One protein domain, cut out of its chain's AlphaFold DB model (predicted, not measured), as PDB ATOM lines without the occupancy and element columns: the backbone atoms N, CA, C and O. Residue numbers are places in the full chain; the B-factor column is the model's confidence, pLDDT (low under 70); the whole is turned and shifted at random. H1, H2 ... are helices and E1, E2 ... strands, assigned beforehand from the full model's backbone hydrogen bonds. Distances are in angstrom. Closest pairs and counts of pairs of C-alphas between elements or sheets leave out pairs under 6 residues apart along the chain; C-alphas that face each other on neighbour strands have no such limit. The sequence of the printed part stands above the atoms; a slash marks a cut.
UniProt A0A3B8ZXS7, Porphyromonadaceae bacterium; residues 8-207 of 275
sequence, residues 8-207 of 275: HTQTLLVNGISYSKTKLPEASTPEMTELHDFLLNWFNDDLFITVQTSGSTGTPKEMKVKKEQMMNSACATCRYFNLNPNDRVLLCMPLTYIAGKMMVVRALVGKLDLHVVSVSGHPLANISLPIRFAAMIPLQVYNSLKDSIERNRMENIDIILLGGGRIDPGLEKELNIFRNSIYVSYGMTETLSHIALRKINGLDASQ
ATOM      1  N   HIS A   8     182.963 186.006 165.709       92.94
ATOM      2  CA  HIS A   8     183.106 185.503 164.337       92.94
ATOM      3  C   HIS A   8     181.872 184.767 163.802       92.94
ATOM      4  O   HIS A   8     181.754 184.564 162.597       92.94
ATOM      5  N   THR A   9     180.956 184.365 164.683       95.06
ATOM      6  CA  THR A   9     179.719 183.645 164.327       95.06
ATOM      7  C   THR A   9     178.463 184.486 164.539       95.06
ATOM      8  O   THR A   9     177.350 184.008 164.314       95.06
ATOM      9  N   GLN A  10     178.615 185.715 165.037       96.94
ATOM     10  CA  GLN A  10     177.494 186.618 165.245       96.94
ATOM     11  C   GLN A  10     176.924 187.079 163.905       96.94
ATOM     12  O   GLN A  10     177.634 187.317 162.928       96.94
ATOM     13  N   THR A  11     175.608 187.232 163.899       96.06
ATOM     14  CA  THR A  11     174.841 187.794 162.795       96.06
ATOM     15  C   THR A  11     173.925 188.857 163.366       96.06
ATOM     16  O   THR A  11     173.386 188.673 164.459       96.06
ATOM     17  N   LEU A  12     173.708 189.926 162.617       97.06
ATOM     18  CA  LEU A  12     172.808 191.010 162.982       97.06
ATOM     19  C   LEU A  12     171.745 191.156 161.896       97.06
ATOM     20  O   LEU A  12     172.073 191.166 160.712       97.06
ATOM     21  N   LEU A  13     170.479 191.248 162.290       97.00
ATOM     22  CA  LEU A  13     169.409 191.659 161.390       97.00
ATOM     23  C   LEU A  13     169.209 193.164 161.571       97.00
ATOM     24  O   LEU A  13     169.070 193.620 162.703       97.00
ATOM     25  N   VAL A  14     169.247 193.919 160.477       96.06
ATOM     26  CA  VAL A  14     169.062 195.371 160.474       96.06
ATOM     27  C   VAL A  14     168.023 195.731 159.435       96.06
ATOM     28  O   VAL A  14     168.260 195.522 158.246       96.06
ATOM     29  N   ASN A  15     166.871 196.248 159.858       90.62
ATOM     30  CA  ASN A  15     165.770 196.605 158.953       90.62
ATOM     31  C   ASN A  15     165.409 195.463 157.968       90.62
ATOM     32  O   ASN A  15     165.116 195.704 156.799       90.62
ATOM     33  N   GLY A  16     165.478 194.205 158.424       86.00
ATOM     34  CA  GLY A  16     165.237 193.014 157.595       86.00
ATOM     35  C   GLY A  16     166.422 192.537 156.738       86.00
ATOM     36  O   GLY A  16     166.317 191.508 156.070       86.00
ATOM     37  N   ILE A  17     167.567 193.221 156.772       93.06
ATOM     38  CA  ILE A  17     168.786 192.864 156.034       93.06
ATOM     39  C   ILE A  17     169.793 192.208 156.986       93.06
ATOM     40  O   ILE A  17     170.048 192.700 158.078       93.06
ATOM     41  N   SER A  18     170.378 191.079 156.583       95.31
ATOM     42  CA  SER A  18     171.344 190.341 157.409       95.31
ATOM     43  C   SER A  18     172.788 190.814 157.201       95.31
ATOM     44  O   SER A  18     173.261 190.886 156.062       95.31
ATOM     45  N   TYR A  19     173.479 191.044 158.320       96.81
ATOM     46  CA  TYR A  19     174.876 191.444 158.458       96.81
ATOM     47  C   TYR A  19     175.673 190.357 159.199       96.81
ATOM     48  O   TYR A  19     175.177 189.733 160.141       96.81
ATOM     49  N   SER A  20     176.920 190.136 158.788       96.50
ATOM     50  CA  SER A  20     177.874 189.204 159.412       96.50
ATOM     51  C   SER A  20     179.311 189.565 159.016       96.50
ATOM     52  O   SER A  20     179.504 190.365 158.101       96.50
ATOM     53  N   LYS A  21     180.323 188.917 159.615       95.12
ATOM     54  CA  LYS A  21     181.743 189.108 159.243       95.12
ATOM     55  C   LYS A  21     182.002 188.971 157.733       95.12
ATOM     56  O   LYS A  21     182.844 189.680 157.199       95.12
ATOM     57  N   THR A  22     181.283 188.085 157.040       94.50
ATOM     58  CA  THR A  22     181.451 187.834 155.595       94.50
ATOM     59  C   THR A  22     180.422 188.552 154.720       94.50
ATOM     60  O   THR A  22     180.437 188.386 153.502       94.50
ATOM     61  N   LYS A  23     179.491 189.306 155.314       94.44
ATOM     62  CA  LYS A  23     178.426 190.013 154.596       94.44
ATOM     63  C   LYS A  23     178.129 191.332 155.300       94.44
ATOM     64  O   LYS A  23     177.349 191.359 156.249       94.44
ATOM     65  N   LEU A  24     178.722 192.410 154.800       93.25
ATOM     66  CA  LEU A  24     178.460 193.782 155.226       93.25
ATOM     67  C   LEU A  24     177.941 194.559 154.007       93.25
ATOM     68  O   LEU A  24     178.743 194.994 153.186       93.25
ATOM     69  N   PRO A  25     176.610 194.629 153.813       92.19
ATOM     70  CA  PRO A  25     176.004 195.428 152.751       92.19
ATOM     71  C   PRO A  25     176.446 196.894 152.799       92.19
ATOM     72  O   PRO A  25     176.682 197.430 153.883       92.19
ATOM     73  N   GLU A  26     176.500 197.535 151.629       87.44
ATOM     74  CA  GLU A  26     176.840 198.955 151.508       87.44
ATOM     75  C   GLU A  26     175.866 199.842 152.294       87.44
ATOM     76  O   GLU A  26     174.658 199.593 152.356       87.44
ATOM     77  N   ALA A  27     176.412 200.892 152.902       89.00
ATOM     78  CA  ALA A  27     175.645 201.871 153.650       89.00
ATOM     79  C   ALA A  27     175.022 202.918 152.718       89.00
ATOM     80  O   ALA A  27     175.693 203.476 151.853       89.00
ATOM     81  N   SER A  28     173.740 203.219 152.930       88.00
ATOM     82  CA  SER A  28     172.987 204.191 152.124       88.00
ATOM     83  C   SER A  28     172.625 205.482 152.867       88.00
ATOM     84  O   SER A  28     172.145 206.422 152.239       88.00
ATOM     85  N   THR A  29     172.802 205.540 154.190       92.50
ATOM     86  CA  THR A  29     172.515 206.718 155.035       92.50
ATOM     87  C   THR A  29     173.662 206.945 156.028       92.50
ATOM     88  O   THR A  29     174.405 205.997 156.292       92.50
ATOM     89  N   PRO A  30     173.807 208.147 156.623       93.31
ATOM     90  CA  PRO A  30     174.842 208.413 157.628       93.31
ATOM     91  C   PRO A  30     174.832 207.425 158.804       93.31
ATOM     92  O   PRO A  30     175.882 206.929 159.201       93.31
ATOM     93  N   GLU A  31     173.654 207.065 159.314       94.00
ATOM     94  CA  GLU A  31     173.507 206.120 160.428       94.00
ATOM     95  C   GLU A  31     173.920 204.703 160.026       94.00
ATOM     96  O   GLU A  31     174.538 203.978 160.809       94.00
ATOM     97  N   MET A  32     173.615 204.310 158.786       95.38
ATOM     98  CA  MET A  32     174.061 203.033 158.241       95.38
ATOM     99  C   MET A  32     175.571 203.022 157.989       95.38
ATOM    100  O   MET A  32     176.182 201.965 158.137       95.38
ATOM    101  N   THR A  33     176.184 204.165 157.664       95.50
ATOM    102  CA  THR A  33     177.644 204.301 157.542       95.50
ATOM    103  C   THR A  33     178.309 204.135 158.903       95.50
ATOM    104  O   THR A  33     179.208 203.309 159.038       95.50
ATOM    105  N   GLU A  34     177.810 204.815 159.940       95.19
ATOM    106  CA  GLU A  34     178.315 204.629 161.306       95.19
ATOM    107  C   GLU A  34     178.177 203.171 161.776       95.19
ATOM    108  O   GLU A  34     179.085 202.621 162.408       95.19
ATOM    109  N   LEU A  35     177.049 202.522 161.462       97.19
ATOM    110  CA  LEU A  35     176.830 201.110 161.772       97.19
ATOM    111  C   LEU A  35     177.813 200.218 161.014       97.19
ATOM    112  O   LEU A  35     178.388 199.310 161.608       97.19
ATOM    113  N   HIS A  36     178.009 200.467 159.723       96.62
ATOM    114  CA  HIS A  36     178.948 199.724 158.897       96.62
ATOM    115  C   HIS A  36     180.377 199.822 159.453       96.62
ATOM    116  O   HIS A  36     181.022 198.793 159.665       96.62
ATOM    117  N   ASP A  37     180.834 201.029 159.790       95.56
ATOM    118  CA  ASP A  37     182.161 201.266 160.363       95.56
ATOM    119  C   ASP A  37     182.321 200.597 161.733       95.56
ATOM    120  O   ASP A  37     183.344 199.959 162.016       95.56
ATOM    121  N   PHE A  38     181.283 200.661 162.574       97.19
ATOM    122  CA  PHE A  38     181.264 199.930 163.835       97.19
ATOM    123  C   PHE A  38     181.363 198.417 163.612       97.19
ATOM    124  O   PHE A  38     182.139 197.760 164.306       97.19
ATOM    125  N   LEU A  39     180.622 197.850 162.655       97.69
ATOM    126  CA  LEU A  39     180.631 196.412 162.372       97.69
ATOM    127  C   LEU A  39     181.963 195.937 161.778       97.69
ATOM    128  O   LEU A  39     182.418 194.849 162.138       97.69
ATOM    129  N   LEU A  40     182.620 196.742 160.936       96.06
ATOM    130  CA  LEU A  40     183.983 196.464 160.465       96.06
ATOM    131  C   LEU A  40     184.956 196.336 161.642       96.06
ATOM    132  O   LEU A  40     185.731 195.379 161.711       96.06
ATOM    133  N   ASN A  41     184.883 197.264 162.598       96.00
ATOM    134  CA  ASN A  41     185.714 197.211 163.798       96.00
ATOM    135  C   ASN A  41     185.295 196.059 164.732       96.00
ATOM    136  O   ASN A  41     186.125 195.364 165.311       96.00
ATOM    137  N   TRP A  42     183.997 195.782 164.841       97.75
ATOM    138  CA  TRP A  42     183.485 194.700 165.675       97.75
ATOM    139  C   TRP A  42     183.945 193.321 165.193       97.75
ATOM    140  O   TRP A  42     184.396 192.516 166.007       97.75
ATOM    141  N   PHE A  43     183.885 193.049 163.889       97.50
ATOM    142  CA  PHE A  43     184.206 191.735 163.322       97.50
ATOM    143  C   PHE A  43     185.690 191.501 163.011       97.50
ATOM    144  O   PHE A  43     186.059 190.367 162.673       97.50
ATOM    145  N   ASN A  44     186.536 192.530 163.126       95.25
ATOM    146  CA  ASN A  44     187.985 192.359 163.054       95.25
ATOM    147  C   ASN A  44     188.512 191.515 164.234       95.25
ATOM    148  O   ASN A  44     187.790 191.228 165.194       95.25
ATOM    149  N   ASP A  45     189.784 191.133 164.159       94.81
ATOM    150  CA  ASP A  45     190.410 190.255 165.151       94.81
ATOM    151  C   ASP A  45     190.994 191.019 166.362       94.81
ATOM    152  O   ASP A  45     191.549 190.397 167.267       94.81
ATOM    153  N   ASP A  46     190.847 192.354 166.422       96.12
ATOM    154  CA  ASP A  46     191.198 193.129 167.619       96.12
ATOM    155  C   ASP A  46     190.255 192.743 168.770       96.12
ATOM    156  O   ASP A  46     189.043 192.587 168.595       96.12
ATOM    157  N   LEU A  47     190.807 192.583 169.969       96.38
ATOM    158  CA  LEU A  47     190.038 192.289 171.175       96.38
ATOM    159  C   LEU A  47     189.359 193.538 171.745       96.38
ATOM    160  O   LEU A  47     188.468 193.416 172.593       96.38
ATOM    161  N   PHE A  48     189.770 194.724 171.297       96.69
ATOM    162  CA  PHE A  48     189.338 196.002 171.837       96.69
ATOM    163  C   PHE A  48     188.526 196.820 170.830       96.69
ATOM    164  O   PHE A  48     188.686 196.716 169.619       96.69
ATOM    165  N   ILE A  49     187.654 197.671 171.365       95.12
ATOM    166  CA  ILE A  49     186.971 198.746 170.646       95.12
ATOM    167  C   ILE A  49     187.362 200.065 171.307       95.12
ATOM    168  O   ILE A  49     187.384 200.165 172.535       95.12
ATOM    169  N   THR A  50     187.652 201.086 170.504       91.94
ATOM    170  CA  THR A  50     187.836 202.447 171.015       91.94
ATOM    171  C   THR A  50     186.479 203.119 171.194       91.94
ATOM    172  O   THR A  50     185.639 203.138 170.289       91.94
ATOM    173  N   VAL A  51     186.255 203.682 172.376       88.19
ATOM    174  CA  VAL A  51     185.048 204.427 172.729       88.19
ATOM    175  C   VAL A  51     185.445 205.817 173.202       88.19
ATOM    176  O   VAL A  51     186.490 205.992 173.825       88.19
ATOM    177  N   GLN A  52     184.617 206.811 172.898       81.19
ATOM    178  CA  GLN A  52     184.807 208.170 173.387       81.19
ATOM    179  C   GLN A  52     183.991 208.364 174.659       81.19
ATOM    180  O   GLN A  52     182.812 207.998 174.707       81.19
ATOM    181  N   THR A  53     184.613 208.945 175.680       69.38
ATOM    182  CA  THR A  53     183.897 209.478 176.838       69.38
ATOM    183  C   THR A  53     183.536 210.935 176.564       69.38
ATOM    184  O   THR A  53     184.270 211.647 175.875       69.38
ATOM    185  N   SER A  54     182.401 211.395 177.094       58.91
ATOM    186  CA  SER A  54     181.942 212.778 176.912       58.91
ATOM    187  C   SER A  54     182.872 213.821 177.540       58.91
ATOM    188  O   SER A  54     182.716 214.990 177.225       58.91
ATOM    189  N   GLY A  55     183.839 213.407 178.373       51.12
ATOM    190  CA  GLY A  55     184.865 214.257 178.975       51.12
ATOM    191  C   GLY A  55     184.293 215.500 179.661       51.12
ATOM    192  O   GLY A  55     184.116 216.529 179.021       51.12
ATOM    193  N   SER A  56     184.104 215.472 180.984       45.50
ATOM    194  CA  SER A  56     183.664 216.653 181.757       45.50
ATOM    195  C   SER A  56     184.566 217.890 181.585       45.50
ATOM    196  O   SER A  56     184.150 219.005 181.870       45.50
ATOM    197  N   THR A  57     185.790 217.706 181.074       52.12
ATOM    198  CA  THR A  57     186.778 218.753 180.778       52.12
ATOM    199  C   THR A  57     186.724 219.283 179.334       52.12
ATOM    200  O   THR A  57     187.647 219.972 178.907       52.12
ATOM    201  N   GLY A  58     185.706 218.923 178.540       53.03
ATOM    202  CA  GLY A  58     185.483 219.423 177.174       53.03
ATOM    203  C   GLY A  58     186.345 218.789 176.074       53.03
ATOM    204  O   GLY A  58     186.093 219.018 174.895       53.03
ATOM    205  N   THR A  59     187.340 217.966 176.425       55.69
ATOM    206  CA  THR A  59     188.107 217.156 175.461       55.69
ATOM    207  C   THR A  59     187.668 215.696 175.576       55.69
ATOM    208  O   THR A  59     187.894 215.098 176.635       55.69
ATOM    209  N   PRO A  60     187.053 215.107 174.531       64.56
ATOM    210  CA  PRO A  60     186.715 213.690 174.520       64.56
ATOM    211  C   PRO A  60     187.960 212.845 174.788       64.56
ATOM    212  O   PRO A  60     188.989 213.019 174.134       64.56
ATOM    213  N   LYS A  61     187.882 211.940 175.766       74.75
ATOM    214  CA  LYS A  61     188.959 210.982 176.037       74.75
ATOM    215  C   LYS A  61     188.619 209.662 175.370       74.75
ATOM    216  O   LYS A  61     187.500 209.164 175.502       74.75
ATOM    217  N   GLU A  62     189.589 209.092 174.672       85.31
ATOM    218  CA  GLU A  62     189.471 207.740 174.145       85.31
ATOM    219  C   GLU A  62     189.743 206.712 175.242       85.31
ATOM    220  O   GLU A  62     190.677 206.840 176.034       85.31
ATOM    221  N   MET A  63     188.927 205.667 175.262       88.00
ATOM    222  CA  MET A  63     189.090 204.509 176.124       88.00
ATOM    223  C   MET A  63     189.011 203.248 175.270       88.00
ATOM    224  O   MET A  63     188.124 203.107 174.430       88.00
ATOM    225  N   LYS A  64     189.934 202.312 175.492       92.75
ATOM    226  CA  LYS A  64     189.864 200.976 174.897       92.75
ATOM    227  C   LYS A  64     189.065 200.059 175.808       92.75
ATOM    228  O   LYS A  64     189.384 199.941 176.988       92.75
ATOM    229  N   VAL A  65     188.060 199.392 175.254       94.44
ATOM    230  CA  VAL A  65     187.198 198.458 175.990       94.44
ATOM    231  C   VAL A  65     187.267 197.083 175.351       94.44
ATOM    232  O   VAL A  65     187.322 196.980 174.126       94.44
ATOM    233  N   LYS A  66     187.269 196.016 176.154       96.94
ATOM    234  CA  LYS A  66     187.286 194.653 175.611       96.94
ATOM    235  C   LYS A  66     185.922 194.322 175.005       96.94
ATOM    236  O   LYS A  66     184.892 194.513 175.656       96.94
ATOM    237  N   LYS A  67     185.905 193.732 173.805       98.06
ATOM    238  CA  LYS A  67     184.676 193.208 173.174       98.06
ATOM    239  C   LYS A  67     183.945 192.236 174.105       98.06
ATOM    240  O   LYS A  67     182.720 192.260 174.186       98.06
ATOM    241  N   GLU A  68     184.691 191.440 174.871       98.00
ATOM    242  CA  GLU A  68     184.156 190.537 175.897       98.00
ATOM    243  C   GLU A  68     183.311 191.267 176.955       98.00
ATOM    244  O   GLU A  68     182.188 190.854 177.234       98.00
ATOM    245  N   GLN A  69     183.797 192.391 177.488       97.75
ATOM    246  CA  GLN A  69     183.071 193.177 178.493       97.75
ATOM    247  C   GLN A  69     181.786 193.784 177.911       97.75
ATOM    248  O   GLN A  69     180.734 193.769 178.556       97.75
ATOM    249  N   MET A  70     181.836 194.248 176.655       98.31
ATOM    250  CA  MET A  70     180.642 194.713 175.940       98.31
ATOM    251  C   MET A  70     179.625 193.572 175.764       98.31
ATOM    252  O   MET A  70     178.433 193.761 176.004       98.31
ATOM    253  N   MET A  71     180.076 192.363 175.416       98.44
ATOM    254  CA  MET A  71     179.199 191.193 175.299       98.44
ATOM    255  C   MET A  71     178.612 190.754 176.648       98.44
ATOM    256  O   MET A  71     177.438 190.381 176.700       98.44
ATOM    257  N   ASN A  72     179.373 190.849 177.742       98.31
ATOM    258  CA  ASN A  72     178.882 190.580 179.096       98.31
ATOM    259  C   ASN A  72     177.775 191.565 179.498       98.31
ATOM    260  O   ASN A  72     176.707 191.144 179.954       98.31
ATOM    261  N   SER A  73     177.988 192.863 179.259       98.19
ATOM    262  CA  SER A  73     176.983 193.909 179.491       98.19
ATOM    263  C   SER A  73     175.714 193.680 178.647       98.19
ATOM    264  O   SER A  73     174.587 193.755 179.151       98.19
ATOM    265  N   ALA A  74     175.878 193.304 177.376       98.50
ATOM    266  CA  ALA A  74     174.770 192.958 176.489       98.50
ATOM    267  C   ALA A  74     173.990 191.720 176.963       98.50
ATOM    268  O   ALA A  74     172.757 191.754 176.985       98.50
ATOM    269  N   CYS A  75     174.679 190.659 177.397       98.19
ATOM    270  CA  CYS A  75     174.046 189.470 177.974       98.19
ATOM    271  C   CYS A  75     173.228 189.817 179.221       98.19
ATOM    272  O   CYS A  75     172.108 189.327 179.371       98.19
ATOM    273  N   ALA A  76     173.766 190.664 180.105       97.88
ATOM    274  CA  ALA A  76     173.054 191.109 181.296       97.88
ATOM    275  C   ALA A  76     171.773 191.873 180.936       97.88
ATOM    276  O   ALA A  76     170.713 191.539 181.465       97.88
ATOM    277  N   THR A  77     171.844 192.801 179.973       98.25
ATOM    278  CA  THR A  77     170.667 193.539 179.476       98.25
ATOM    279  C   THR A  77     169.618 192.584 178.896       98.25
ATOM    280  O   THR A  77     168.452 192.615 179.288       98.25
ATOM    281  N   CYS A  78     170.025 191.697 177.980       98.25
ATOM    282  CA  CYS A  78     169.102 190.776 177.315       98.25
ATOM    283  C   CYS A  78     168.472 189.780 178.296       98.25
ATOM    284  O   CYS A  78     167.340 189.348 178.095       98.25
ATOM    285  N   ARG A  79     169.194 189.390 179.352       97.56
ATOM    286  CA  ARG A  79     168.658 188.534 180.416       97.56
ATOM    287  C   ARG A  79     167.669 189.291 181.291       97.56
ATOM    288  O   ARG A  79     166.582 188.770 181.512       97.56
ATOM    289  N   TYR A  80     168.028 190.493 181.744       97.69
ATOM    290  CA  TYR A  80     167.194 191.305 182.631       97.69
ATOM    291  C   TYR A  80     165.836 191.626 181.992       97.69
ATOM    292  O   TYR A  80     164.797 191.364 182.584       97.69
ATOM    293  N   PHE A  81     165.835 192.095 180.741       97.88
ATOM    294  CA  PHE A  81     164.605 192.440 180.014       97.88
ATOM    295  C   PHE A  81     163.952 191.257 179.286       97.88
ATOM    296  O   PHE A  81     162.976 191.435 178.556       97.88
ATOM    297  N   ASN A  82     164.494 190.048 179.466       97.50
ATOM    298  CA  ASN A  82     164.063 188.835 178.778       97.50
ATOM    299  C   ASN A  82     163.919 189.020 177.251       97.50
ATOM    300  O   ASN A  82     162.928 188.595 176.659       97.50
ATOM    301  N   LEU A  83     164.912 189.651 176.619       97.88
ATOM    302  CA  LEU A  83     164.959 189.819 175.166       97.88
ATOM    303  C   LEU A  83     165.292 188.481 174.498       97.88
ATOM    304  O   LEU A  83     166.167 187.733 174.961       97.88
ATOM    305  N   ASN A  84     164.580 188.177 173.420       96.81
ATOM    306  CA  ASN A  84     164.640 186.922 172.685       96.81
ATOM    307  C   ASN A  84     165.066 187.158 171.231       96.81
ATOM    308  O   ASN A  84     164.897 188.258 170.707       96.81
ATOM    309  N   PRO A  85     165.600 186.126 170.554       96.50
ATOM    310  CA  PRO A  85     165.913 186.223 169.136       96.50
ATOM    311  C   PRO A  85     164.729 186.746 168.312       96.50
ATOM    312  O   PRO A  85     163.601 186.290 168.498       96.50
ATOM    313  N   ASN A  86     165.015 187.650 167.376       95.06
ATOM    314  CA  ASN A  86     164.068 188.384 166.526       95.06
ATOM    315  C   ASN A  86     163.182 189.426 167.233       95.06
ATOM    316  O   ASN A  86     162.367 190.055 166.558       95.06
ATOM    317  N   ASP A  87     163.341 189.663 168.541       97.38
ATOM    318  CA  ASP A  87     162.717 190.829 169.172       97.38
ATOM    319  C   ASP A  87     163.232 192.105 168.495       97.38
ATOM    320  O   ASP A  87     164.441 192.282 168.315       97.38
ATOM    321  N   ARG A  88     162.315 193.004 168.121       98.06
ATOM    322  CA  ARG A  88     162.676 194.254 167.447       98.06
ATOM    323  C   ARG A  88     163.150 195.296 168.443       98.06
ATOM    324  O   ARG A  88     162.419 195.639 169.373       98.06
ATOM    325  N   VAL A  89     164.342 195.838 168.225       98.44
ATOM    326  CA  VAL A  89     164.946 196.845 169.098       98.44
ATOM    327  C   VAL A  89     165.319 198.102 168.330       98.44
ATOM    328  O   VAL A  89     165.809 198.020 167.210       98.44
ATOM    329  N   LEU A  90     165.089 199.270 168.921       98.06
ATOM    330  CA  LEU A  90     165.298 200.555 168.254       98.06
ATOM    331  C   LEU A  90     166.695 201.122 168.541       98.06
ATOM    332  O   LEU A  90     167.049 201.333 169.702       98.06
ATOM    333  N   LEU A  91     167.453 201.432 167.487       97.31
ATOM    334  CA  LEU A  91     168.636 202.288 167.546       97.31
ATOM    335  C   LEU A  91     168.273 203.686 167.035       97.31
ATOM    336  O   LEU A  91     168.147 203.900 165.832       97.31
ATOM    337  N   CYS A  92     168.142 204.630 167.966       95.50
ATOM    338  CA  CYS A  92     167.860 206.041 167.691       95.50
ATOM    339  C   CYS A  92     168.895 206.992 168.317       95.50
ATOM    340  O   CYS A  92     168.599 208.148 168.615       95.50
ATOM    341  N   MET A  93     170.107 206.495 168.563       92.62
ATOM    342  CA  MET A  93     171.226 207.235 169.148       92.62
ATOM    343  C   MET A  93     172.454 207.071 168.250       92.62
ATOM    344  O   MET A  93     172.599 206.009 167.640       92.62
ATOM    345  N   PRO A  94     173.355 208.063 168.191       91.38
ATOM    346  CA  PRO A  94     174.540 207.963 167.351       91.38
ATOM    347  C   PRO A  94     175.507 206.913 167.909       91.38
ATOM    348  O   PRO A  94     175.627 206.721 169.128       91.38
ATOM    349  N   LEU A  95     176.234 206.249 167.015       93.38
ATOM    350  CA  LEU A  95     177.228 205.229 167.354       93.38
ATOM    351  C   LEU A  95     178.560 205.839 167.780       93.38
ATOM    352  O   LEU A  95     179.429 205.124 168.284       93.38
ATOM    353  N   THR A  96     178.715 207.159 167.679       87.25
ATOM    354  CA  THR A  96     179.820 207.907 168.291       87.25
ATOM    355  C   THR A  96     179.928 207.618 169.792       87.25
ATOM    356  O   THR A  96     181.018 207.324 170.290       87.25
ATOM    357  N   TYR A  97     178.797 207.562 170.505       86.81
ATOM    358  CA  TYR A  97     178.765 207.297 171.946       86.81
ATOM    359  C   TYR A  97     178.542 205.821 172.277       86.81
ATOM    360  O   TYR A  97     177.930 205.060 171.523       86.81
ATOM    361  N   ILE A  98     179.008 205.413 173.459       91.06
ATOM    362  CA  ILE A  98     178.909 204.024 173.919       91.06
ATOM    363  C   ILE A  98     177.461 203.519 174.004       91.06
ATOM    364  O   ILE A  98     177.210 202.349 173.731       91.06
ATOM    365  N   ALA A  99     176.494 204.394 174.296       90.56
ATOM    366  CA  ALA A  99     175.079 204.031 174.369       90.56
ATOM    367  C   ALA A  99     174.546 203.461 173.040       90.56
ATOM    368  O   ALA A  99     173.911 202.404 173.040       90.56
ATOM    369  N   GLY A 100     174.860 204.111 171.911       94.31
ATOM    370  CA  GLY A 100     174.510 203.623 170.574       94.31
ATOM    371  C   GLY A 100     175.240 202.324 170.230       94.31
ATOM    372  O   GLY A 100     174.607 201.343 169.838       94.31
ATOM    373  N   LYS A 101     176.557 202.257 170.488       96.81
ATOM    374  CA  LYS A 101     177.355 201.031 170.277       96.81
ATOM    375  C   LYS A 101     176.772 199.835 171.035       96.81
ATOM    376  O   LYS A 101     176.623 198.750 170.477       96.81
ATOM    377  N   MET A 102     176.378 200.030 172.292       97.81
ATOM    378  CA  MET A 102     175.822 198.966 173.129       97.81
ATOM    379  C   MET A 102     174.465 198.452 172.641       97.81
ATOM    380  O   MET A 102     174.169 197.278 172.858       97.81
ATOM    381  N   MET A 103     173.661 199.259 171.942       98.12
ATOM    382  CA  MET A 103     172.449 198.764 171.276       98.12
ATOM    383  C   MET A 103     172.770 197.765 170.164       98.12
ATOM    384  O   MET A 103     172.126 196.717 170.084       98.12
ATOM    385  N   VAL A 104     173.812 198.028 169.372       98.56
ATOM    386  CA  VAL A 104     174.268 197.097 168.329       98.56
ATOM    387  C   VAL A 104     174.819 195.816 168.951       98.56
ATOM    388  O   VAL A 104     174.453 194.721 168.526       98.56
ATOM    389  N   VAL A 105     175.630 195.921 170.011       98.62
ATOM    390  CA  VAL A 105     176.172 194.736 170.704       98.62
ATOM    391  C   VAL A 105     175.064 193.890 171.335       98.62
ATOM    392  O   VAL A 105     175.100 192.664 171.227       98.62
ATOM    393  N   ARG A 106     174.038 194.508 171.939       98.56
ATOM    394  CA  ARG A 106     172.842 193.793 172.428       98.56
ATOM    395  C   ARG A 106     172.159 193.022 171.306       98.56
ATOM    396  O   ARG A 106     171.836 191.851 171.499       98.56
ATOM    397  N   ALA A 107     171.996 193.641 170.139       98.50
ATOM    398  CA  ALA A 107     171.369 192.994 168.997       98.50
ATOM    399  C   ALA A 107     172.197 191.827 168.434       98.50
ATOM    400  O   ALA A 107     171.646 190.749 168.207       98.50
ATOM    401  N   LEU A 108     173.520 191.986 168.319       98.56
ATOM    402  CA  LEU A 108     174.452 190.924 167.913       98.56
ATOM    403  C   LEU A 108     174.421 189.723 168.873       98.56
ATOM    404  O   LEU A 108     174.327 188.572 168.443       98.56
ATOM    405  N   VAL A 109     174.480 189.986 170.180       98.50
ATOM    406  CA  VAL A 109     174.515 188.950 171.225       98.50
ATOM    407  C   VAL A 109     173.166 188.243 171.366       98.50
ATOM    408  O   VAL A 109     173.121 187.017 171.501       98.50
ATOM    409  N   GLY A 110     172.070 189.006 171.342       98.00
ATOM    410  CA  GLY A 110     170.703 188.515 171.519       98.00
ATOM    411  C   GLY A 110     170.049 187.968 170.249       98.00
ATOM    412  O   GLY A 110     168.960 187.406 170.346       98.00
ATOM    413  N   LYS A 111     170.696 188.103 169.080       97.06
ATOM    414  CA  LYS A 111     170.108 187.827 167.755       97.06
ATOM    415  C   LYS A 111     168.813 188.620 167.533       97.06
ATOM    416  O   LYS A 111     167.806 188.062 167.099       97.06
ATOM    417  N   LEU A 112     168.831 189.895 167.910       97.38
ATOM    418  CA  LEU A 112     167.676 190.795 167.844       97.38
ATOM    419  C   LEU A 112     167.534 191.392 166.432       97.38
ATOM    420  O   LEU A 112     168.491 191.384 165.652       97.38
ATOM    421  N   ASP A 113     166.354 191.930 166.124       97.06
ATOM    422  CA  ASP A 113     166.091 192.713 164.908       97.06
ATOM    423  C   ASP A 113     166.338 194.199 165.203       97.06
ATOM    424  O   ASP A 113     165.527 194.859 165.856       97.06
ATOM    425  N   LEU A 114     167.496 194.718 164.794       98.00
ATOM    426  CA  LEU A 114     167.887 196.102 165.037       98.00
ATOM    427  C   LEU A 114     167.211 197.022 164.018       98.00
ATOM    428  O   LEU A 114     167.539 197.023 162.832       98.00
ATOM    429  N   HIS A 115     166.296 197.856 164.488       97.06
ATOM    430  CA  HIS A 115     165.679 198.888 163.678       97.06
ATOM    431  C   HIS A 115     166.462 200.192 163.818       97.06
ATOM    432  O   HIS A 115     166.475 200.799 164.890       97.06
ATOM    433  N   VAL A 116     167.146 200.599 162.750       95.88
ATOM    434  CA  VAL A 116     167.965 201.820 162.727       95.88
ATOM    435  C   VAL A 116     167.152 202.941 162.104       95.88
ATOM    436  O   VAL A 116     166.641 202.788 160.992       95.88
ATOM    437  N   VAL A 117     167.056 204.059 162.821       95.06
ATOM    438  CA  VAL A 117     166.386 205.282 162.369       95.06
ATOM    439  C   VAL A 117     167.327 206.471 162.443       95.06
ATOM    440  O   VAL A 117     168.337 206.429 163.146       95.06
ATOM    441  N   SER A 118     166.968 207.552 161.753       93.06
ATOM    442  CA  SER A 118     167.736 208.787 161.820       93.06
ATOM    443  C   SER A 118     167.810 209.344 163.236       93.06
ATOM    444  O   SER A 118     166.805 209.435 163.951       93.06
ATOM    445  N   VAL A 119     169.017 209.744 163.630       92.19
ATOM    446  CA  VAL A 119     169.267 210.330 164.946       92.19
ATOM    447  C   VAL A 119     168.635 211.718 164.983       92.19
ATOM    448  O   VAL A 119     169.047 212.628 164.269       92.19
ATOM    449  N   SER A 120     167.616 211.888 165.821       94.19
ATOM    450  CA  SER A 120     166.924 213.166 165.980       94.19
ATOM    451  C   SER A 120     166.249 213.282 167.348       94.19
ATOM    452  O   SER A 120     166.236 212.333 168.141       94.19
ATOM    453  N   GLY A 121     165.668 214.454 167.613       94.69
ATOM    454  CA  GLY A 121     164.793 214.674 168.763       94.69
ATOM    455  C   GLY A 121     163.430 213.977 168.658       94.69
ATOM    456  O   GLY A 121     162.749 213.917 169.672       94.69
ATOM    457  N   HIS A 122     163.063 213.447 167.486       97.06
ATOM    458  CA  HIS A 122     161.770 212.823 167.178       97.06
ATOM    459  C   HIS A 122     161.971 211.406 166.601       97.06
ATOM    460  O   HIS A 122     161.677 211.141 165.430       97.06
ATOM    461  N   PRO A 123     162.575 210.484 167.375       95.56
ATOM    462  CA  PRO A 123     163.001 209.185 166.857       95.56
ATOM    463  C   PRO A 123     161.838 208.243 166.520       95.56
ATOM    464  O   PRO A 123     162.047 207.234 165.846       95.56
ATOM    465  N   LEU A 124     160.620 208.545 166.980       97.06
ATOM    466  CA  LEU A 124     159.433 207.726 166.757       97.06
ATOM    467  C   LEU A 124     158.564 208.266 165.614       97.06
ATOM    468  O   LEU A 124     157.580 207.619 165.255       97.06
ATOM    469  N   ALA A 125     158.927 209.397 164.995       95.50
ATOM    470  CA  ALA A 125     158.139 210.089 163.970       95.50
ATOM    471  C   ALA A 125     157.802 209.238 162.733       95.50
ATOM    472  O   ALA A 125     156.760 209.452 162.111       95.50
ATOM    473  N   ASN A 126     158.612 208.226 162.415       91.06
ATOM    474  CA  ASN A 126     158.404 207.346 161.258       91.06
ATOM    475  C   ASN A 126     158.320 205.853 161.622       91.06
ATOM    476  O   ASN A 126     158.428 204.997 160.746       91.06
ATOM    477  N   ILE A 127     158.112 205.521 162.900       91.75
ATOM    478  CA  ILE A 127     157.977 204.127 163.340       91.75
ATOM    479  C   ILE A 127     156.552 203.632 163.081       91.75
ATOM    480  O   ILE A 127     155.586 204.150 163.639       91.75
ATOM    481  N   SER A 128     156.417 202.603 162.249       88.00
ATOM    482  CA  SER A 128     155.131 201.969 161.910       88.00
ATOM    483  C   SER A 128     155.012 200.521 162.394       88.00
ATOM    484  O   SER A 128     154.010 199.857 162.139       88.00
ATOM    485  N   LEU A 129     156.034 200.021 163.087       90.50
ATOM    486  CA  LEU A 129     156.171 198.625 163.479       90.50
ATOM    487  C   LEU A 129     156.253 198.495 165.009       90.50
ATOM    488  O   LEU A 129     156.804 199.387 165.653       90.50
ATOM    489  N   PRO A 130     155.791 197.376 165.601       94.19
ATOM    490  CA  PRO A 130     155.976 197.113 167.026       94.19
ATOM    491  C   PRO A 130     157.462 197.035 167.399       94.19
ATOM    492  O   PRO A 130     158.241 196.383 166.688       94.19
ATOM    493  N   ILE A 131     157.832 197.663 168.517       98.06
ATOM    494  CA  ILE A 131     159.188 197.670 169.081       98.06
ATOM    495  C   ILE A 131     159.143 197.014 170.462       98.06
ATOM    496  O   ILE A 131     158.407 197.447 171.344       98.06
ATOM    497  N   ARG A 132     159.975 195.991 170.667       98.44
ATOM    498  CA  ARG A 132     160.105 195.303 171.956       98.44
ATOM    499  C   ARG A 132     160.929 196.112 172.954       98.44
ATOM    500  O   ARG A 132     160.630 196.117 174.142       98.44
ATOM    501  N   PHE A 133     162.001 196.750 172.494       98.69
ATOM    502  CA  PHE A 133     162.924 197.465 173.372       98.69
ATOM    503  C   PHE A 133     163.520 198.697 172.689       98.69
ATOM    504  O   PHE A 133     164.074 198.597 171.593       98.69
ATOM    505  N   ALA A 134     163.465 199.848 173.351       98.12
ATOM    506  CA  ALA A 134     164.118 201.074 172.901       98.12
ATOM    507  C   ALA A 134     164.978 201.661 174.021       98.12
ATOM    508  O   ALA A 134     164.531 201.769 175.161       98.12
ATOM    509  N   ALA A 135     166.206 202.061 173.694       95.81
ATOM    510  CA  ALA A 135     167.010 202.900 174.573       95.81
ATOM    511  C   ALA A 135     166.961 204.340 174.056       95.81
ATOM    512  O   ALA A 135     167.271 204.576 172.889       95.81
ATOM    513  N   MET A 136     166.560 205.277 174.912       95.06
ATOM    514  CA  MET A 136     166.300 206.672 174.545       95.06
ATOM    515  C   MET A 136     166.938 207.625 175.560       95.06
ATOM    516  O   MET A 136     167.208 207.249 176.704       95.06
ATOM    517  N   ILE A 137     167.161 208.871 175.141       91.12
ATOM    518  CA  ILE A 137     167.596 209.961 176.029       91.12
ATOM    519  C   ILE A 137     166.396 210.815 176.486       91.12
ATOM    520  O   ILE A 137     165.395 210.870 175.764       91.12
ATOM    521  N   PRO A 138     166.479 211.538 177.624       90.31
ATOM    522  CA  PRO A 138     165.368 212.332 178.156       90.31
ATOM    523  C   PRO A 138     164.768 213.307 177.144       90.31
ATOM    524  O   PRO A 138     163.549 213.397 177.036       90.31
ATOM    525  N   LEU A 139     165.602 213.973 176.337       90.00
ATOM    526  CA  LEU A 139     165.130 214.919 175.321       90.00
ATOM    527  C   LEU A 139     164.244 214.252 174.254       90.00
ATOM    528  O   LEU A 139     163.241 214.828 173.842       90.00
ATOM    529  N   GLN A 140     164.582 213.032 173.827       94.38
ATOM    530  CA  GLN A 140     163.779 212.283 172.855       94.38
ATOM    531  C   GLN A 140     162.417 211.906 173.430       94.38
ATOM    532  O   GLN A 140     161.404 212.002 172.740       94.38
ATOM    533  N   VAL A 141     162.382 211.502 174.700       94.88
ATOM    534  CA  VAL A 141     161.136 211.154 175.388       94.88
ATOM    535  C   VAL A 141     160.280 212.386 175.644       94.88
ATOM    536  O   VAL A 141     159.091 212.362 175.350       94.88
ATOM    537  N   TYR A 142     160.884 213.490 176.078       94.25
ATOM    538  CA  TYR A 142     160.202 214.771 176.242       94.25
ATOM    539  C   TYR A 142     159.519 215.240 174.950       94.25
ATOM    540  O   TYR A 142     158.341 215.591 174.956       94.25
ATOM    541  N   ASN A 143     160.237 215.207 173.825       95.88
ATOM    542  CA  ASN A 143     159.668 215.569 172.528       95.88
ATOM    543  C   ASN A 143     158.570 214.588 172.091       95.88
ATOM    544  O   ASN A 143     157.516 215.028 171.636       95.88
ATOM    545  N   SER A 144     158.781 213.282 172.298       96.56
ATOM    546  CA  SER A 144     157.786 212.248 171.976       96.56
ATOM    547  C   SER A 144     156.494 212.414 172.782       96.56
ATOM    548  O   SER A 144     155.421 212.139 172.266       96.56
ATOM    549  N   LEU A 145     156.559 212.895 174.030       96.06
ATOM    550  CA  LEU A 145     155.369 213.166 174.849       96.06
ATOM    551  C   LEU A 145     154.530 214.341 174.342       96.06
ATOM    552  O   LEU A 145     153.316 214.357 174.561       96.06
ATOM    553  N   LYS A 146     155.174 215.317 173.692       96.31
ATOM    554  CA  LYS A 146     154.532 216.522 173.155       96.31
ATOM    555  C   LYS A 146     153.860 216.305 171.804       96.31
ATOM    556  O   LYS A 146     152.959 217.065 171.455       96.31
ATOM    557  N   ASP A 147     154.278 215.288 171.060       97.62
ATOM    558  CA  ASP A 147     153.653 214.896 169.803       97.62
ATOM    559  C   ASP A 147     152.664 213.743 170.034       97.62
ATOM    560  O   ASP A 147     153.017 212.684 170.541       97.62
ATOM    561  N   SER A 148     151.396 213.929 169.657       96.56
ATOM    562  CA  SER A 148     150.351 212.924 169.919       96.56
ATOM    563  C   SER A 148     150.584 211.574 169.221       96.56
ATOM    564  O   SER A 148     150.194 210.532 169.755       96.56
ATOM    565  N   ILE A 149     151.225 211.577 168.047       96.56
ATOM    566  CA  ILE A 149     151.506 210.369 167.269       96.56
ATOM    567  C   ILE A 149     152.683 209.628 167.906       96.56
ATOM    568  O   ILE A 149     152.598 208.421 168.144       96.56
ATOM    569  N   GLU A 150     153.770 210.334 168.217       97.38
ATOM    570  CA  GLU A 150     154.925 209.734 168.886       97.38
ATOM    571  C   GLU A 150     154.595 209.270 170.300       97.38
ATOM    572  O   GLU A 150     155.031 208.185 170.678       97.38
ATOM    573  N   ARG A 151     153.759 210.001 171.045       96.88
ATOM    574  CA  ARG A 151     153.274 209.577 172.362       96.88
ATOM    575  C   ARG A 151     152.579 208.223 172.279       96.88
ATOM    576  O   ARG A 151     152.915 207.317 173.038       96.88
ATOM    577  N   ASN A 152     151.658 208.063 171.326       95.69
ATOM    578  CA  ASN A 152     150.972 206.791 171.116       95.69
ATOM    579  C   ASN A 152     151.948 205.673 170.717       95.69
ATOM    580  O   ASN A 152     151.856 204.556 171.220       95.69
ATOM    581  N   ARG A 153     152.915 205.960 169.839       96.88
ATOM    582  CA  ARG A 153     153.949 204.984 169.460       96.88
ATOM    583  C   ARG A 153     154.823 204.593 170.643       96.88
ATOM    584  O   ARG A 153     155.122 203.416 170.786       96.88
ATOM    585  N   MET A 154     155.178 205.548 171.498       96.50
ATOM    586  CA  MET A 154     155.965 205.325 172.705       96.50
ATOM    587  C   MET A 154     155.224 204.430 173.703       96.50
ATOM    588  O   MET A 154     155.825 203.504 174.237       96.50
ATOM    589  N   GLU A 155     153.916 204.639 173.900       95.62
ATOM    590  CA  GLU A 155     153.063 203.756 174.719       95.62
ATOM    591  C   GLU A 155     153.017 202.309 174.193       95.62
ATOM    592  O   GLU A 155     152.844 201.382 174.983       95.62
ATOM    593  N   ASN A 156     153.212 202.110 172.884       95.81
ATOM    594  CA  ASN A 156     153.237 200.799 172.226       95.81
ATOM    595  C   ASN A 156     154.628 200.130 172.204       95.81
ATOM    596  O   ASN A 156     154.759 199.030 171.667       95.81
ATOM    597  N   ILE A 157     155.672 200.770 172.743       98.12
ATOM    598  CA  ILE A 157     156.980 200.130 172.941       98.12
ATOM    599  C   ILE A 157     156.917 199.336 174.241       98.12
ATOM    600  O   ILE A 157     156.658 199.935 175.278       98.12
ATOM    601  N   ASP A 158     157.211 198.034 174.229       98.38
ATOM    602  CA  ASP A 158     157.047 197.209 175.438       98.38
ATOM    603  C   ASP A 158     157.982 197.630 176.586       98.38
ATOM    604  O   ASP A 158     157.584 197.626 177.756       98.38
ATOM    605  N   ILE A 159     159.241 197.948 176.258       98.69
ATOM    606  CA  ILE A 159     160.280 198.308 177.226       98.69
ATOM    607  C   ILE A 159     161.053 199.535 176.739       98.69
ATOM    608  O   ILE A 159     161.686 199.507 175.682       98.69
ATOM    609  N   ILE A 160     161.068 200.587 177.556       98.31
ATOM    610  CA  ILE A 160     161.879 201.784 177.328       98.31
ATOM    611  C   ILE A 160     162.961 201.857 178.404       98.31
ATOM    612  O   ILE A 160     162.674 201.821 179.600       98.31
ATOM    613  N   LEU A 161     164.212 201.976 177.969       97.94
ATOM    614  CA  LEU A 161     165.360 202.245 178.825       97.94
ATOM    615  C   LEU A 161     165.823 203.689 178.621       97.94
ATOM    616  O   LEU A 161     166.388 204.031 177.582       97.94
ATOM    617  N   LEU A 162     165.629 204.519 179.634       94.56
ATOM    618  CA  LEU A 162     166.124 205.884 179.695       94.56
ATOM    619  C   LEU A 162     167.559 205.893 180.223       94.56
ATOM    620  O   LEU A 162     167.824 205.469 181.352       94.56
ATOM    621  N   GLY A 163     168.484 206.372 179.397       84.88
ATOM    622  CA  GLY A 163     169.874 206.618 179.785       84.88
ATOM    623  C   GLY A 163     170.245 208.094 179.659       84.88
ATOM    624  O   GLY A 163     169.482 208.885 179.118       84.88
ATOM    625  N   GLY A 164     171.447 208.466 180.100       67.38
ATOM    626  CA  GLY A 164     172.018 209.782 179.785       67.38
ATOM    627  C   GLY A 164     171.721 210.916 180.770       67.38
ATOM    628  O   GLY A 164     171.952 212.066 180.413       67.38
ATOM    629  N   GLY A 165     171.263 210.628 181.990       68.31
ATOM    630  CA  GLY A 165     171.185 211.627 183.061       68.31
ATOM    631  C   GLY A 165     170.085 211.356 184.082       68.31
ATOM    632  O   GLY A 165     169.362 210.363 183.985       68.31
ATOM    633  N   ARG A 166     169.968 212.264 185.059       74.88
ATOM    634  CA  ARG A 166     168.830 212.313 185.985       74.88
ATOM    635  C   ARG A 166     167.564 212.619 185.182       74.88
ATOM    636  O   ARG A 166     167.585 213.444 184.270       74.88
ATOM    637  N   ILE A 167     166.484 211.914 185.492       83.94
ATOM    638  CA  ILE A 167     165.173 212.204 184.917       83.94
ATOM    639  C   ILE A 167     164.542 213.370 185.684       83.94
ATOM    640  O   ILE A 167     164.620 213.412 186.910       83.94
ATOM    641  N   ASP A 168     163.937 214.305 184.956       86.81
ATOM    642  CA  ASP A 168     163.139 215.378 185.548       86.81
ATOM    643  C   ASP A 168     161.923 214.785 186.299       86.81
ATOM    644  O   ASP A 168     161.233 213.924 185.737       86.81
ATOM    645  N   PRO A 169     161.620 215.213 187.540       88.38
ATOM    646  CA  PRO A 169     160.482 214.686 188.299       88.38
ATOM    647  C   PRO A 169     159.124 214.887 187.607       88.38
ATOM    648  O   PRO A 169     158.233 214.042 187.731       88.38
ATOM    649  N   GLY A 170     158.955 215.984 186.861       91.31
ATOM    650  CA  GLY A 170     157.758 216.240 186.060       91.31
ATOM    651  C   GLY A 170     157.611 215.224 184.929       91.31
ATOM    652  O   GLY A 170     156.551 214.608 184.783       91.31
ATOM    653  N   LEU A 171     158.699 214.981 184.194       91.00
ATOM    654  CA  LEU A 171     158.774 213.953 183.160       91.00
ATOM    655  C   LEU A 171     158.488 212.556 183.727       91.00
ATOM    656  O   LEU A 171     157.701 211.805 183.155       91.00
ATOM    657  N   GLU A 172     159.077 212.207 184.870       93.00
ATOM    658  CA  GLU A 172     158.828 210.923 185.530       93.00
ATOM    659  C   GLU A 172     157.348 210.741 185.899       93.00
ATOM    660  O   GLU A 172     156.764 209.682 185.644       93.00
ATOM    661  N   LYS A 173     156.710 211.788 186.433       92.88
ATOM    662  CA  LYS A 173     155.281 211.772 186.768       92.88
ATOM    663  C   LYS A 173     154.402 211.526 185.541       92.88
ATOM    664  O   LYS A 173     153.420 210.791 185.642       92.88
ATOM    665  N   GLU A 174     154.744 212.108 184.393       94.06
ATOM    666  CA  GLU A 174     154.028 211.856 183.139       94.06
ATOM    667  C   GLU A 174     154.210 210.425 182.623       94.06
ATOM    668  O   GLU A 174     153.274 209.851 182.066       94.06
ATOM    669  N   LEU A 175     155.388 209.831 182.816       94.88
ATOM    670  CA  LEU A 175     155.683 208.468 182.371       94.88
ATOM    671  C   LEU A 175     155.074 207.395 183.285       94.88
ATOM    672  O   LEU A 175     154.798 206.288 182.829       94.88
ATOM    673  N   ASN A 176     154.803 207.718 184.552       93.19
ATOM    674  CA  ASN A 176     154.221 206.781 185.518       93.19
ATOM    675  C   ASN A 176     152.870 206.197 185.044       93.19
ATOM    676  O   ASN A 176     152.584 205.021 185.258       93.19
ATOM    677  N   ILE A 177     152.061 206.980 184.320       92.06
ATOM    678  CA  ILE A 177     150.740 206.534 183.839       92.06
ATOM    679  C   ILE A 177     150.792 205.626 182.597       92.06
ATOM    680  O   ILE A 177     149.751 205.139 182.148       92.06
ATOM    681  N   PHE A 178     151.975 205.405 182.018       95.94
ATOM    682  CA  PHE A 178     152.133 204.571 180.831       95.94
ATOM    683  C   PHE A 178     151.974 203.088 181.179       95.94
ATOM    684  O   PHE A 178     152.357 202.640 182.260       95.94
ATOM    685  N   ARG A 179     151.425 202.306 180.240       94.31
ATOM    686  CA  ARG A 179     151.160 200.866 180.433       94.31
ATOM    687  C   ARG A 179     152.357 199.962 180.142       94.31
ATOM    688  O   ARG A 179     152.356 198.810 180.569       94.31
ATOM    689  N   ASN A 180     153.330 200.448 179.380       97.06
ATOM    690  CA  ASN A 180     154.558 199.717 179.086       97.06
ATOM    691  C   ASN A 180     155.508 199.705 180.294       97.06
ATOM    692  O   ASN A 180     155.156 200.171 181.371       97.06
ATOM    693  N   SER A 181     156.709 199.138 180.154       98.12
ATOM    694  CA  SER A 181     157.712 199.167 181.224       98.12
ATOM    695  C   SER A 181     158.808 200.185 180.930       98.12
ATOM    696  O   SER A 181     159.540 200.045 179.951       98.12
ATOM    697  N   ILE A 182     158.959 201.174 181.805       98.00
ATOM    698  CA  ILE A 182     159.946 202.242 181.654       98.00
ATOM    699  C   ILE A 182     160.959 202.149 182.791       98.00
ATOM    700  O   ILE A 182     160.610 202.087 183.971       98.00
ATOM    701  N   TYR A 183     162.233 202.132 182.415       97.88
ATOM    702  CA  TYR A 183     163.358 202.035 183.330       97.88
ATOM    703  C   TYR A 183     164.285 203.221 183.145       97.88
ATOM    704  O   TYR A 183     164.616 203.578 182.018       97.88
ATOM    705  N   VAL A 184     164.773 203.773 184.248       96.25
ATOM    706  CA  VAL A 184     165.905 204.696 184.263       96.25
ATOM    707  C   VAL A 184     167.153 203.912 184.635       96.25
ATOM    708  O   VAL A 184     167.142 203.058 185.525       96.25
ATOM    709  N   SER A 185     168.234 204.175 183.914       95.50
ATOM    710  CA  SER A 185     169.481 203.438 184.034       95.50
ATOM    711  C   SER A 185     170.541 204.272 184.744       95.50
ATOM    712  O   SER A 185     170.768 205.415 184.351       95.50
ATOM    713  N   TYR A 186     171.234 203.682 185.717       95.06
ATOM    714  CA  TYR A 186     172.447 204.261 186.285       95.06
ATOM    715  C   TYR A 186     173.671 203.501 185.774       95.06
ATOM    716  O   TYR A 186     173.739 202.268 185.840       95.06
ATOM    717  N   GLY A 187     174.633 204.243 185.239       92.50
ATOM    718  CA  GLY A 187     175.877 203.739 184.678       92.50
ATOM    719  C   GLY A 187     176.677 204.861 184.026       92.50
ATOM    720  O   GLY A 187     176.213 205.995 183.920       92.50
ATOM    721  N   MET A 188     177.879 204.531 183.576       89.50
ATOM    722  CA  MET A 188     178.826 205.479 182.997       89.50
ATOM    723  C   MET A 188     179.632 204.831 181.876       89.50
ATOM    724  O   MET A 188     179.451 203.653 181.557       89.50
ATOM    725  N   THR A 189     180.504 205.607 181.235       87.31
ATOM    726  CA  THR A 189     181.253 205.099 180.079       87.31
ATOM    727  C   THR A 189     182.217 203.993 180.510       87.31
ATOM    728  O   THR A 189     182.337 202.979 179.828       87.31
ATOM    729  N   GLU A 190     182.817 204.143 181.689       90.19
ATOM    730  CA  GLU A 190     183.734 203.216 182.356       90.19
ATOM    731  C   GLU A 190     183.083 201.867 182.696       90.19
ATOM    732  O   GLU A 190     183.775 200.856 182.802       90.19
ATOM    733  N   THR A 191     181.753 201.833 182.832       93.12
ATOM    734  CA  THR A 191     180.972 200.600 183.025       93.12
ATOM    735  C   THR A 191     180.301 200.117 181.739       93.12
ATOM    736  O   THR A 191     179.500 199.180 181.779       93.12
ATOM    737  N   LEU A 192     180.618 200.746 180.597       94.12
ATOM    738  CA  LEU A 192     180.078 200.535 179.244       94.12
ATOM    739  C   LEU A 192     178.592 200.875 179.085       94.12
ATOM    740  O   LEU A 192     178.159 201.408 178.067       94.12
ATOM    741  N   SER A 193     177.779 200.526 180.069       94.19
ATOM    742  CA  SER A 193     176.351 200.782 180.105       94.19
ATOM    743  C   SER A 193     175.879 200.823 181.559       94.19
ATOM    744  O   SER A 193     176.653 201.111 182.472       94.19
ATOM    745  N   HIS A 194     174.598 200.544 181.771       95.81
ATOM    746  CA  HIS A 194     173.989 200.502 183.087       95.81
ATOM    747  C   HIS A 194     174.539 199.366 183.955       95.81
ATOM    748  O   HIS A 194     174.741 198.242 183.489       95.81
ATOM    749  N   ILE A 195     174.733 199.680 185.231       97.19
ATOM    750  CA  ILE A 195     175.054 198.738 186.311       97.19
ATOM    751  C   ILE A 195     173.901 198.606 187.306       97.19
ATOM    752  O   ILE A 195     173.885 197.664 188.092       97.19
ATOM    753  N   ALA A 196     172.922 199.511 187.243       97.56
ATOM    754  CA  ALA A 196     171.700 199.462 188.027       97.56
ATOM    755  C   ALA A 196     170.521 200.039 187.240       97.56
ATOM    756  O   ALA A 196     170.694 200.832 186.307       97.56
ATOM    757  N   LEU A 197     169.318 199.622 187.619       97.62
ATOM    758  CA  LEU A 197     168.069 200.004 186.970       97.62
ATOM    759  C   LEU A 197     167.038 200.405 188.019       97.62
ATOM    760  O   LEU A 197     166.952 199.791 189.081       97.62
ATOM    761  N   ARG A 198     166.230 201.408 187.688       96.38
ATOM    762  CA  ARG A 198     165.063 201.818 188.463       96.38
ATOM    763  C   ARG A 198     163.848 201.797 187.553       96.38
ATOM    764  O   ARG A 198     163.800 202.543 186.578       96.38
ATOM    765  N   LYS A 199     162.886 200.921 187.834       97.06
ATOM    766  CA  LYS A 199     161.605 200.927 187.124       97.06
ATOM    767  C   LYS A 199     160.756 202.078 187.654       97.06
ATOM    768  O   LYS A 199     160.599 202.178 188.866       97.06
ATOM    769  N   ILE A 200     160.231 202.931 186.778       95.88
ATOM    770  CA  ILE A 200     159.563 204.182 187.190       95.88
ATOM    771  C   ILE A 200     158.036 204.141 187.069       95.88
ATOM    772  O   ILE A 200     157.357 205.088 187.455       95.88
ATOM    773  N   ASN A 201     157.485 203.057 186.524       96.44
ATOM    774  CA  ASN A 201     156.050 202.899 186.325       96.44
ATOM    775  C   ASN A 201     155.579 201.454 186.570       96.44
ATOM    776  O   ASN A 201     156.368 200.506 186.558       96.44
ATOM    777  N   GLY A 202     154.270 201.299 186.784       94.38
ATOM    778  CA  GLY A 202     153.643 200.018 187.118       94.38
ATOM    779  C   GLY A 202     153.682 199.669 188.612       94.38
ATOM    780  O   GLY A 202     154.181 200.424 189.441       94.38
ATOM    781  N   LEU A 203     153.112 198.512 188.964       91.75
ATOM    782  CA  LEU A 203     152.975 198.053 190.359       91.75
ATOM    783  C   LEU A 203     154.311 197.682 191.018       91.75
ATOM    784  O   LEU A 203     154.419 197.675 192.238       91.75
ATOM    785  N   ASP A 204     155.305 197.353 190.202       92.31
ATOM    786  CA  ASP A 204     156.675 197.004 190.569       92.31
ATOM    787  C   ASP A 204     157.649 198.178 190.353       92.31
ATOM    788  O   ASP A 204     158.860 197.971 190.257       92.31
ATOM    789  N   ALA A 205     157.133 199.409 190.249       94.06
ATOM    790  CA  ALA A 205     157.964 200.607 190.263       94.06
ATOM    791  C   ALA A 205     158.773 200.692 191.569       94.06
ATOM    792  O   ALA A 205     158.296 200.339 192.648       94.06
ATOM    793  N   SER A 206     160.000 201.192 191.461       92.06
ATOM    794  CA  SER A 206     160.933 201.361 192.572       92.06
ATOM    795  C   SER A 206     161.311 202.830 192.720       92.06
ATOM    796  O   SER A 206     161.521 203.538 191.731       92.06
ATOM    797  N   GLN A 207     161.461 203.277 193.966       90.56
ATOM    798  CA  GLN A 207     162.037 204.589 194.266       90.56
ATOM    799  C   GLN A 207     163.559 204.603 194.093       90.56
ATOM    800  O   GLN A 207     164.115 205.650 193.780       90.56
TER     801      GLN A 207
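This is residues 8 to 207 of the 275 residues of a protein of Porphyromonadaceae bacterium (UniProt A0A3B8ZXS7). A long, strongly twisted sheet of eight strands curls round helix H3, with H1 over the same face near the E2 and E1 end and H2 crossing H3. H4, H5 and H6 gather near E7, E8 and E9, and a separate hairpin, E3 and E4, sits by the ends of H1 and H2. The printed part has 200 residues with six named helices and ten named strands, in the order E1 E2 H1 E3 E4 H2 E5 H3 E6 E7 H4 H5 E8 H6 E9 E10. The large sheet, E2 E1 E6 E5 E7 E8 E9 E10, is mixed; the class is mixed, helices and strands. The whole is compact, with a radius of gyration of the C-alphas of 16.3 A and spans of 46 by 38 by 30 A.

The large sheet holds E2, residues 17 to 20, E1, 11 to 14, E6, 113 to 116, E5, 88 to 91, E7, 133 to 136, E8, 159 to 162, E9, 181 to 187, 19.0 A long, and E10, 194 to 199. E1 begins at C-alpha 11 (174.841, 187.794, 162.795); E10 ends at C-alpha 199 (161.605, 200.927, 187.124). The helices are H1, 30 to 43, and H2, 67 to 80, each 20.0 A, H3, 98 to 110, 17.7 A, H4, 138 to 146, H5, 148 to 155, and H6, 169 to 176. E3, 48 to 53, and E4, 61 to 66, 16.4 A, form the small sheet.

E5 and E6 are parallel, with N 89 and O 113 2.8 A apart, within hydrogen-bond range. E5, H3 and E6 form a strand-helix-strand unit, two parallel neighbour strands with a helix between, its crossover right-handed; E7, H4, H5, E8 and E8, H6, E9 are two more, also right-handed. The hairpin E9 and E10 is antiparallel, with N 184 and O 198 at 2.8 A. H1 and H3 on one face of the sheet make two layers. H2 and H3 touch, closest C-alphas Ala 74 and Arg 106 at 4.6 A, about perpendicular at 72 degrees, only just past steep. H4 and H5 touch only at the corner, with the C-alphas of Leu 145 and Arg 151 4.8 A apart. H2, H4 and H6 only graze the sheet. In the hairpin E3 and E4, N 51 and O 63 are 2.8 A apart. Every O i to N i+4 pair is within hydrogen-bond range in the six helices.

The C-alphas farthest apart, Thr 22 and Gly 170, are 47.9 A apart. The printed part has no cut; the link E6 to E7 is long, residues 117 to 132. Residues 53 to 60 and 164 to 165 have pLDDT under 70.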